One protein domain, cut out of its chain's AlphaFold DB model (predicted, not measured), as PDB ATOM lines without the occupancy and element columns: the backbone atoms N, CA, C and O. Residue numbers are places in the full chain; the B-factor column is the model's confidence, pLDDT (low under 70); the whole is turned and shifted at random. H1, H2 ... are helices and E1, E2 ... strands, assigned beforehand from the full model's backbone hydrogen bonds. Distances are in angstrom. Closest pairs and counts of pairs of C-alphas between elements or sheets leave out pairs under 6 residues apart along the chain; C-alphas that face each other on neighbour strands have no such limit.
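This is residues 477 to 555 of the 812 residues of an uncharacterized protein of Aureococcus anophagefferens (UniProt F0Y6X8). A strongly twisted four-stranded sheet has a long helix, H3, running beside its edge strand E1 and the short helix H2 packed over E4; residues 550 to 555 of H3 stick out. The printed part has 79 residues, with three named helices and four named strands, which follow along the chain as H1, E1, E2, E3, E4, H2, H3. The sheet, E1 - E2 - E3 - E4, is antiparallel, and the class is mixed, helices and strands. The whole is compact, with a radius of gyration of the C-alphas of 12.9 A, yet elongated, spanning 44 by 23 by 19 A.

H1, residues 477 to 480, begins at C-alpha 477 (170.706, 139.730, 159.894). E1 is residues 484 to 488, E2 495 to 501 (19.3 A), E3 504 to 508 and E4 515 to 519. H2 is residues 520 to 526. H3, residues 534 to 555, measures 32.2 A and ends at C-alpha 555 (156.870, 137.676, 169.314).

The strands form a meander, each the antiparallel neighbour of the one before. Within hydrogen-bond range are N 487 and O 496 of E1 and E2, 2.8 A, N 501 and O 504 of E2 and E3, 2.8 A, and N 518 and O 505 of E3 and E4, 2.7 A. H3 stands at the sheet's level, height 1.7 A; its closest C-alphas to E1 are Ala 535 and Leu 487, 5.0 A. H2 is over E4, height 8.2 A, only just slantwise at 32 degrees on the local plane. H1 only grazes the sheet, with residues 478 to 479. H2 and H3 are near each other. In H2 and H3 every O i to N i+4 pair is within hydrogen-bond range; H1 is too short for one.

The C-alphas farthest apart, Ser 491 and Ala 555, are 43.9 A apart. The printed part has no cut and no long link. Residues 477 to 482 have pLDDT under 70.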
ATOM      1  N   GLY A 477     171.209 140.242 158.617       41.56
ATOM      2  CA  GLY A 477     170.706 139.730 159.894       41.56
ATOM      3  C   GLY A 477     170.636 138.200 159.928       41.56
ATOM      4  O   GLY A 477     170.983 137.596 160.939       41.56
ATOM      5  N   ALA A 478     170.282 137.561 158.806       42.69
ATOM      6  CA  ALA A 478     170.334 136.108 158.649       42.69
ATOM      7  C   ALA A 478     171.773 135.565 158.537       42.69
ATOM      8  O   ALA A 478     172.031 134.444 158.969       42.69
ATOM      9  N   ALA A 479     172.722 136.344 158.007       42.38
ATOM     10  CA  ALA A 479     174.127 135.947 157.869       42.38
ATOM     11  C   ALA A 479     174.915 135.992 159.191       42.38
ATOM     12  O   ALA A 479     175.922 135.298 159.315       42.38
ATOM     13  N   VAL A 480     174.466 136.775 160.181       46.41
ATOM     14  CA  VAL A 480     175.134 136.914 161.493       46.41
ATOM     15  C   VAL A 480     174.536 135.977 162.565       46.41
ATOM     16  O   VAL A 480     175.113 135.812 163.636       46.41
ATOM     17  N   GLN A 481     173.435 135.280 162.267       53.91
ATOM     18  CA  GLN A 481     172.831 134.248 163.129       53.91
ATOM     19  C   GLN A 481     172.526 132.956 162.347       53.91
ATOM     20  O   GLN A 481     171.413 132.432 162.388       53.91
ATOM     21  N   GLY A 482     173.501 132.459 161.584       61.44
ATOM     22  CA  GLY A 482     173.365 131.191 160.860       61.44
ATOM     23  C   GLY A 482     173.323 129.979 161.799       61.44
ATOM     24  O   GLY A 482     173.961 129.977 162.849       61.44
ATOM     25  N   GLU A 483     172.586 128.935 161.410       73.69
ATOM     26  CA  GLU A 483     172.651 127.605 162.036       73.69
ATOM     27  C   GLU A 483     174.103 127.105 161.957       73.69
ATOM     28  O   GLU A 483     174.600 126.891 160.851       73.69
ATOM     29  N   VAL A 484     174.786 126.954 163.098       80.56
ATOM     30  CA  VAL A 484     176.143 126.391 163.160       80.56
ATOM     31  C   VAL A 484     176.050 124.945 163.631       80.56
ATOM     32  O   VAL A 484     175.514 124.677 164.705       80.56
ATOM     33  N   ALA A 485     176.580 124.022 162.835       86.62
ATOM     34  CA  ALA A 485     176.735 122.622 163.202       86.62
ATOM     35  C   ALA A 485     178.215 122.228 163.153       86.62
ATOM     36  O   ALA A 485     178.941 122.599 162.230       86.62
ATOM     37  N   GLU A 486     178.652 121.466 164.151       89.56
ATOM     38  CA  GLU A 486     179.970 120.835 164.168       89.56
ATOM     39  C   GLU A 486     179.864 119.440 163.546       89.56
ATOM     40  O   GLU A 486     179.062 118.612 163.980       89.56
ATOM     41  N   LEU A 487     180.654 119.191 162.503       90.94
ATOM     42  CA  LEU A 487     180.662 117.949 161.738       90.94
ATOM     43  C   LEU A 487     181.997 117.240 161.952       90.94
ATOM     44  O   LEU A 487     183.044 117.744 161.555       90.94
ATOM     45  N   LYS A 488     181.985 116.057 162.563       90.06
ATOM     46  CA  LYS A 488     183.212 115.295 162.813       90.06
ATOM     47  C   LYS A 488     183.457 114.276 161.699       90.06
ATOM     48  O   LYS A 488     182.609 113.417 161.451       90.06
ATOM     49  N   ARG A 489     184.605 114.366 161.017       87.12
ATOM     50  CA  ARG A 489     184.982 113.432 159.938       87.12
ATOM     51  C   ARG A 489     185.344 112.056 160.494       87.12
ATOM     52  O   ARG A 489     186.140 111.965 161.427       87.12
ATOM     53  N   GLN A 490     184.844 110.986 159.877       86.25
ATOM     54  CA  GLN A 490     185.142 109.607 160.294       86.25
ATOM     55  C   GLN A 490     186.605 109.223 160.048       86.25
ATOM     56  O   GLN A 490     187.228 108.593 160.896       86.25
ATOM     57  N   SER A 491     187.167 109.625 158.904       81.31
ATOM     58  CA  SER A 491     188.518 109.221 158.494       81.31
ATOM     59  C   SER A 491     189.635 109.877 159.309       81.31
ATOM     60  O   SER A 491     190.697 109.283 159.468       81.31
ATOM     61  N   SER A 492     189.415 111.091 159.821       85.81
ATOM     62  CA  SER A 492     190.453 111.889 160.492       85.81
ATOM     63  C   SER A 492     190.114 112.301 161.925       85.81
ATOM     64  O   SER A 492     190.986 112.794 162.637       85.81
ATOM     65  N   GLY A 493     188.855 112.163 162.353       86.56
ATOM     66  CA  GLY A 493     188.373 112.637 163.653       86.56
ATOM     67  C   GLY A 493     188.335 114.163 163.813       86.56
ATOM     68  O   GLY A 493     187.966 114.636 164.889       86.56
ATOM     69  N   LYS A 494     188.707 114.936 162.780       88.50
ATOM     70  CA  LYS A 494     188.721 116.407 162.803       88.50
ATOM     71  C   LYS A 494     187.309 116.982 162.686       88.50
ATOM     72  O   LYS A 494     186.437 116.377 162.061       88.50
ATOM     73  N   VAL A 495     187.107 118.152 163.288       89.00
ATOM     74  CA  VAL A 495     185.827 118.871 163.304       89.00
ATOM     75  C   VAL A 495     185.822 119.935 162.211       89.00
ATOM     76  O   VAL A 495     186.720 120.770 162.143       89.00
ATOM     77  N   GLU A 496     184.802 119.900 161.364       91.12
ATOM     78  CA  GLU A 496     184.471 120.926 160.383       91.12
ATOM     79  C   GLU A 496     183.257 121.719 160.869       91.12
ATOM     80  O   GLU A 496     182.340 121.167 161.475       91.12
ATOM     81  N   HIS A 497     183.235 123.023 160.601       89.69
ATOM     82  CA  HIS A 497     182.102 123.877 160.958       89.69
ATOM     83  C   HIS A 497     181.240 124.130 159.727       89.69
ATOM     84  O   HIS A 497     181.731 124.653 158.722       89.69
ATOM     85  N   ALA A 498     179.958 123.784 159.820       89.19
ATOM     86  CA  ALA A 498     178.962 124.044 158.794       89.19
ATOM     87  C   ALA A 498     178.044 125.185 159.236       89.19
ATOM     88  O   ALA A 498     177.421 125.110 160.293       89.19
ATOM     89  N   ILE A 499     177.958 126.234 158.418       88.31
ATOM     90  CA  ILE A 499     177.104 127.401 158.666       88.31
ATOM     91  C   ILE A 499     176.037 127.466 157.580       88.31
ATOM     92  O   ILE A 499     176.364 127.617 156.403       88.31
ATOM     93  N   ARG A 500     174.758 127.384 157.943       82.50
ATOM     94  CA  ARG A 500     173.676 127.437 156.950       82.50
ATOM     95  C   ARG A 500     173.456 128.852 156.414       82.50
ATOM     96  O   ARG A 500     173.262 129.791 157.184       82.50
ATOM     97  N   ARG A 501     173.408 128.992 155.089       80.62
ATOM     98  CA  ARG A 501     173.034 130.208 154.350       80.62
ATOM     99  C   ARG A 501     171.838 129.917 153.450       80.62
ATOM    100  O   ARG A 501     171.984 129.197 152.475       80.62
ATOM    101  N   GLU A 502     170.676 130.498 153.756       76.38
ATOM    102  CA  GLU A 502     169.404 130.366 153.009       76.38
ATOM    103  C   GLU A 502     169.020 128.922 152.601       76.38
ATOM    104  O   GLU A 502     168.171 128.325 153.266       76.38
ATOM    105  N   LYS A 503     169.620 128.363 151.536       78.25
ATOM    106  CA  LYS A 503     169.372 127.013 150.995       78.25
ATOM    107  C   LYS A 503     170.557 126.037 151.106       78.25
ATOM    108  O   LYS A 503     170.318 124.833 151.065       78.25
ATOM    109  N   ASP A 504     171.776 126.531 151.325       84.88
ATOM    110  CA  ASP A 504     173.007 125.733 151.326       84.88
ATOM    111  C   ASP A 504     173.760 125.842 152.659       84.88
ATOM    112  O   ASP A 504     173.554 126.762 153.453       84.88
ATOM    113  N   TRP A 505     174.662 124.903 152.910       90.19
ATOM    114  CA  TRP A 505     175.609 124.920 154.019       90.19
ATOM    115  C   TRP A 505     176.967 125.396 153.536       90.19
ATOM    116  O   TRP A 505     177.482 124.921 152.534       90.19
ATOM    117  N   LEU A 506     177.587 126.312 154.267       89.69
ATOM    118  CA  LEU A 506     178.982 126.666 154.075       89.69
ATOM    119  C   LEU A 506     179.821 125.819 155.034       89.69
ATOM    120  O   LEU A 506     179.859 126.107 156.230       89.69
ATOM    121  N   VAL A 507     180.453 124.765 154.525       91.25
ATOM    122  CA  VAL A 507     181.297 123.862 155.319       91.25
ATOM    123  C   VAL A 507     182.745 124.326 155.234       91.25
ATOM    124  O   VAL A 507     183.269 124.558 154.144       91.25
ATOM    125  N   THR A 508     183.388 124.495 156.384       91.44
ATOM    126  CA  THR A 508     184.790 124.915 156.476       91.44
ATOM    127  C   THR A 508     185.673 123.690 156.635       91.44
ATOM    128  O   THR A 508     185.589 123.006 157.654       91.44
ATOM    129  N   HIS A 509     186.520 123.425 155.641       88.56
ATOM    130  CA  HIS A 509     187.414 122.273 155.665       88.56
ATOM    131  C   HIS A 509     188.439 122.402 156.799       88.56
ATOM    132  O   HIS A 509     189.132 123.420 156.900       88.56
ATOM    133  N   ALA A 510     188.567 121.368 157.635       83.81
ATOM    134  CA  ALA A 510     189.303 121.458 158.901       83.81
ATOM    135  C   ALA A 510     190.807 121.731 158.727       83.81
ATOM    136  O   ALA A 510     191.445 122.285 159.616       83.81
ATOM    137  N   GLU A 511     191.390 121.320 157.599       79.69
ATOM    138  CA  GLU A 511     192.841 121.414 157.378       79.69
ATOM    139  C   GLU A 511     193.263 122.647 156.586       79.69
ATOM    140  O   GLU A 511     194.375 123.137 156.747       79.69
ATOM    141  N   THR A 512     192.386 123.143 155.717       85.19
ATOM    142  CA  THR A 512     192.731 124.201 154.758       85.19
ATOM    143  C   THR A 512     192.029 125.515 155.074       85.19
ATOM    144  O   THR A 512     192.397 126.544 154.517       85.19
ATOM    145  N   GLY A 513     191.000 125.497 155.931       84.94
ATOM    146  CA  GLY A 513     190.156 126.659 156.213       84.94
ATOM    147  C   GLY A 513     189.300 127.105 155.023       84.94
ATOM    148  O   GLY A 513     188.620 128.124 155.108       84.94
ATOM    149  N   VAL A 514     189.319 126.367 153.908       85.31
ATOM    150  CA  VAL A 514     188.566 126.718 152.702       85.31
ATOM    151  C   VAL A 514     187.084 126.439 152.932       85.31
ATOM    152  O   VAL A 514     186.695 125.355 153.369       85.31
ATOM    153  N   HIS A 515     186.256 127.431 152.613       85.31
ATOM    154  CA  HIS A 515     184.806 127.333 152.689       85.31
ATOM    155  C   HIS A 515     184.239 126.742 151.399       85.31
ATOM    156  O   HIS A 515     184.474 127.278 150.315       85.31
ATOM    157  N   ARG A 516     183.449 125.673 151.515       90.31
ATOM    158  CA  ARG A 516     182.747 125.055 150.386       90.31
ATOM    159  C   ARG A 516     181.234 125.144 150.596       90.31
ATOM    160  O   ARG A 516     180.762 124.714 151.648       90.31
ATOM    161  N   PRO A 517     180.466 125.678 149.632       89.62
ATOM    162  CA  PRO A 517     179.017 125.550 149.652       89.62
ATOM    163  C   PRO A 517     178.627 124.090 149.375       89.62
ATOM    164  O   PRO A 517     179.166 123.463 148.465       89.62
ATOM    165  N   VAL A 518     177.721 123.545 150.179       90.94
ATOM    166  CA  VAL A 518     177.228 122.166 150.119       90.94
ATOM    167  C   VAL A 518     175.714 122.212 150.282       90.94
ATOM    168  O   VAL A 518     175.220 122.753 151.270       90.94
ATOM    169  N   SER A 519     174.961 121.662 149.331       91.00
ATOM    170  CA  SER A 519     173.495 121.629 149.457       91.00
ATOM    171  C   SER A 519     173.059 120.751 150.640       91.00
ATOM    172  O   SER A 519     173.794 119.857 151.053       91.00
ATOM    173  N   ASP A 520     171.861 120.960 151.194       87.50
ATOM    174  CA  ASP A 520     171.355 120.140 152.316       87.50
ATOM    175  C   ASP A 520     171.275 118.642 151.947       87.50
ATOM    176  O   ASP A 520     171.614 117.787 152.761       87.50
ATOM    177  N   ALA A 521     170.912 118.327 150.697       86.94
ATOM    178  CA  ALA A 521     170.880 116.959 150.177       86.94
ATOM    179  C   ALA A 521     172.287 116.361 150.013       86.94
ATOM    180  O   ALA A 521     172.516 115.212 150.384       86.94
ATOM    181  N   GLU A 522     173.244 117.147 149.510       90.75
ATOM    182  CA  GLU A 522     174.642 116.718 149.401       90.75
ATOM    183  C   GLU A 522     175.250 116.504 150.792       90.75
ATOM    184  O   GLU A 522     175.884 115.478 151.030       90.75
ATOM    185  N   LEU A 523     174.992 117.408 151.741       90.62
ATOM    186  CA  LEU A 523     175.476 117.275 153.110       90.62
ATOM    187  C   LEU A 523     174.879 116.037 153.785       90.62
ATOM    188  O   LEU A 523     175.613 115.301 154.434       90.62
ATOM    189  N   GLN A 524     173.588 115.755 153.578       87.75
ATOM    190  CA  GLN A 524     172.963 114.523 154.067       87.75
ATOM    191  C   GLN A 524     173.551 113.263 153.431       87.75
ATOM    192  O   GLN A 524     173.775 112.296 154.148       87.75
ATOM    193  N   SER A 525     173.855 113.277 152.130       88.06
ATOM    194  CA  SER A 525     174.495 112.133 151.465       88.06
ATOM    195  C   SER A 525     175.925 111.872 151.956       88.06
ATOM    196  O   SER A 525     176.381 110.737 151.944       88.06
ATOM    197  N   GLN A 526     176.625 112.906 152.436       88.81
ATOM    198  CA  GLN A 526     177.973 112.778 153.004       88.81
ATOM    199  C   GLN A 526     177.970 112.280 154.456       88.81
ATOM    200  O   GLN A 526     179.014 111.875 154.978       88.81
ATOM    201  N   ILE A 527     176.822 112.321 155.133       85.31
ATOM    202  CA  ILE A 527     176.674 111.792 156.487       85.31
ATOM    203  C   ILE A 527     176.509 110.275 156.394       85.31
ATOM    204  O   ILE A 527     175.580 109.781 155.768       85.31
ATOM    205  N   GLY A 528     177.418 109.534 157.028       76.62
ATOM    206  CA  GLY A 528     177.548 108.085 156.860       76.62
ATOM    207  C   GLY A 528     178.835 107.713 156.131       76.62
ATOM    208  O   GLY A 528     179.583 106.888 156.649       76.62
ATOM    209  N   ASP A 529     179.143 108.403 155.028       84.00
ATOM    210  CA  ASP A 529     180.352 108.158 154.227       84.00
ATOM    211  C   ASP A 529     181.570 108.962 154.711       84.00
ATOM    212  O   ASP A 529     182.697 108.469 154.706       84.00
ATOM    213  N   GLN A 530     181.368 110.222 155.115       85.94
ATOM    214  CA  GLN A 530     182.458 111.135 155.492       85.94
ATOM    215  C   GLN A 530     182.374 111.623 156.936       85.94
ATOM    216  O   GLN A 530     183.417 111.850 157.553       85.94
ATOM    217  N   TYR A 531     181.167 111.769 157.487       89.12
ATOM    218  CA  TYR A 531     180.940 112.268 158.847       89.12
ATOM    219  C   TYR A 531     180.258 111.224 159.725       89.12
ATOM    220  O   TYR A 531     179.497 110.383 159.238       89.12
ATOM    221  N   ASP A 532     180.569 111.241 161.018       88.19
ATOM    222  CA  ASP A 532     179.996 110.288 161.967       88.19
ATOM    223  C   ASP A 532     178.515 110.586 162.277       88.19
ATOM    224  O   ASP A 532     177.961 111.633 161.929       88.19
ATOM    225  N   ALA A 533     177.850 109.651 162.959       84.12
ATOM    226  CA  ALA A 533     176.433 109.773 163.301       84.12
ATOM    227  C   ALA A 533     176.113 110.978 164.217       84.12
ATOM    228  O   ALA A 533     174.949 111.378 164.314       84.12
ATOM    229  N   SER A 534     177.111 111.588 164.874       83.75
ATOM    230  CA  SER A 534     176.898 112.772 165.716       83.75
ATOM    231  C   SER A 534     176.585 114.027 164.890       83.75
ATOM    232  O   SER A 534     175.853 114.898 165.366       83.75
ATOM    233  N   ALA A 535     177.007 114.065 163.619       85.06
ATOM    234  CA  ALA A 535     176.690 115.133 162.670       85.06
ATOM    235  C   ALA A 535     175.175 115.290 162.436       85.06
ATOM    236  O   ALA A 535     174.670 116.413 162.367       85.06
ATOM    237  N   VAL A 536     174.420 114.181 162.403       83.88
ATOM    238  CA  VAL A 536     172.946 114.203 162.282       83.88
ATOM    239  C   VAL A 536     172.322 114.957 163.456       83.88
ATOM    240  O   VAL A 536     171.427 115.786 163.278       83.88
ATOM    241  N   LYS A 537     172.816 114.692 164.670       84.06
ATOM    242  CA  LYS A 537     172.308 115.301 165.901       84.06
ATOM    243  C   LYS A 537     172.670 116.785 165.984       84.06
ATOM    244  O   LYS A 537     171.830 117.581 166.399       84.06
ATOM    245  N   ALA A 538     173.875 117.161 165.553       82.81
ATOM    246  CA  ALA A 538     174.317 118.553 165.493       82.81
ATOM    247  C   ALA A 538     173.475 119.382 164.505       82.81
ATOM    248  O   ALA A 538     173.010 120.469 164.849       82.81
ATOM    249  N   LEU A 539     173.193 118.841 163.313       84.31
ATOM    250  CA  LEU A 539     172.344 119.499 162.314       84.31
ATOM    251  C   LEU A 539     170.885 119.626 162.779       84.31
ATOM    252  O   LEU A 539     170.261 120.668 162.573       84.31
ATOM    253  N   ALA A 540     170.343 118.604 163.448       82.12
ATOM    254  CA  ALA A 540     169.001 118.665 164.027       82.12
ATOM    255  C   ALA A 540     168.898 119.723 165.142       82.12
ATOM    256  O   ALA A 540     167.954 120.513 165.154       82.12
ATOM    257  N   ALA A 541     169.892 119.797 166.035       81.38
ATOM    258  CA  ALA A 541     169.934 120.791 167.108       81.38
ATOM    259  C   ALA A 541     170.012 122.230 166.569       81.38
ATOM    260  O   ALA A 541     169.318 123.121 167.071       81.38
ATOM    261  N   ALA A 542     170.798 122.453 165.512       79.62
ATOM    262  CA  ALA A 542     170.908 123.756 164.868       79.62
ATOM    263  C   ALA A 542     169.563 124.208 164.254       79.62
ATOM    264  O   ALA A 542     169.161 125.360 164.434       79.62
ATOM    265  N   ARG A 543     168.807 123.287 163.633       81.12
ATOM    266  CA  ARG A 543     167.453 123.554 163.105       81.12
ATOM    267  C   ARG A 543     166.467 123.956 164.206       81.12
ATOM    268  O   ARG A 543     165.797 124.981 164.084       81.12
ATOM    269  N   THR A 544     166.417 123.205 165.309       77.56
ATOM    270  CA  THR A 544     165.525 123.509 166.444       77.56
ATOM    271  C   THR A 544     165.859 124.855 167.097       77.56
ATOM    272  O   THR A 544     164.957 125.613 167.470       77.56
ATOM    273  N   SER A 545     167.149 125.195 167.202       77.81
ATOM    274  CA  SER A 545     167.595 126.485 167.738       77.81
ATOM    275  C   SER A 545     167.049 127.656 166.910       77.81
ATOM    276  O   SER A 545     166.442 128.573 167.468       77.81
ATOM    277  N   ARG A 546     167.139 127.584 165.574       76.69
ATOM    278  CA  ARG A 546     166.617 128.626 164.678       76.69
ATOM    279  C   ARG A 546     165.106 128.792 164.771       76.69
ATOM    280  O   ARG A 546     164.634 129.925 164.806       76.69
ATOM    281  N   GLU A 547     164.342 127.702 164.811       78.25
ATOM    282  CA  GLU A 547     162.881 127.783 164.956       78.25
ATOM    283  C   GLU A 547     162.486 128.494 166.256       78.25
ATOM    284  O   GLU A 547     161.570 129.320 166.274       78.25
ATOM    285  N   THR A 548     163.235 128.239 167.329       74.88
ATOM    286  CA  THR A 548     163.025 128.875 168.635       74.88
ATOM    287  C   THR A 548     163.349 130.373 168.583       74.88
ATOM    288  O   THR A 548     162.543 131.201 169.012       74.88
ATOM    289  N   THR A 549     164.481 130.751 167.981       71.69
ATOM    290  CA  THR A 549     164.882 132.159 167.804       71.69
ATOM    291  C   THR A 549     163.957 132.921 166.851       71.69
ATOM    292  O   THR A 549     163.651 134.092 167.094       71.69
ATOM    293  N   ALA A 550     163.459 132.274 165.795       72.50
ATOM    294  CA  ALA A 550     162.500 132.861 164.863       72.50
ATOM    295  C   ALA A 550     161.161 133.160 165.555       72.50
ATOM    296  O   ALA A 550     160.634 134.264 165.414       72.50
ATOM    297  N   ARG A 551     160.653 132.226 166.377       72.94
ATOM    298  CA  ARG A 551     159.447 132.447 167.195       72.94
ATOM    299  C   ARG A 551     159.634 133.588 168.199       72.94
ATOM    300  O   ARG A 551     158.765 134.449 168.301       72.94
ATOM    301  N   ALA A 552     160.779 133.645 168.882       70.25
ATOM    302  CA  ALA A 552     161.084 134.717 169.834       70.25
ATOM    303  C   ALA A 552     161.181 136.098 169.156       70.25
ATOM    304  O   ALA A 552     160.674 137.094 169.674       70.25
ATOM    305  N   THR A 553     161.796 136.158 167.973       70.69
ATOM    306  CA  THR A 553     161.910 137.394 167.186       70.69
ATOM    307  C   THR A 553     160.544 137.866 166.684       70.69
ATOM    308  O   THR A 553     160.239 139.053 166.801       70.69
ATOM    309  N   ALA A 554     159.695 136.956 166.194       74.50
ATOM    310  CA  ALA A 554     158.332 137.279 165.771       74.50
ATOM    311  C   ALA A 554     157.488 137.833 166.934       74.50
ATOM    312  O   ALA A 554     156.865 138.885 166.792       74.50
ATOM    313  N   ALA A 555     157.555 137.200 168.111       78.06
ATOM    314  CA  ALA A 555     156.870 137.676 169.314       78.06
ATOM    315  C   ALA A 555     157.343 139.079 169.744       78.06
ATOM    316  O   ALA A 555     156.538 139.937 170.104       78.06
TER     317      ALA A 555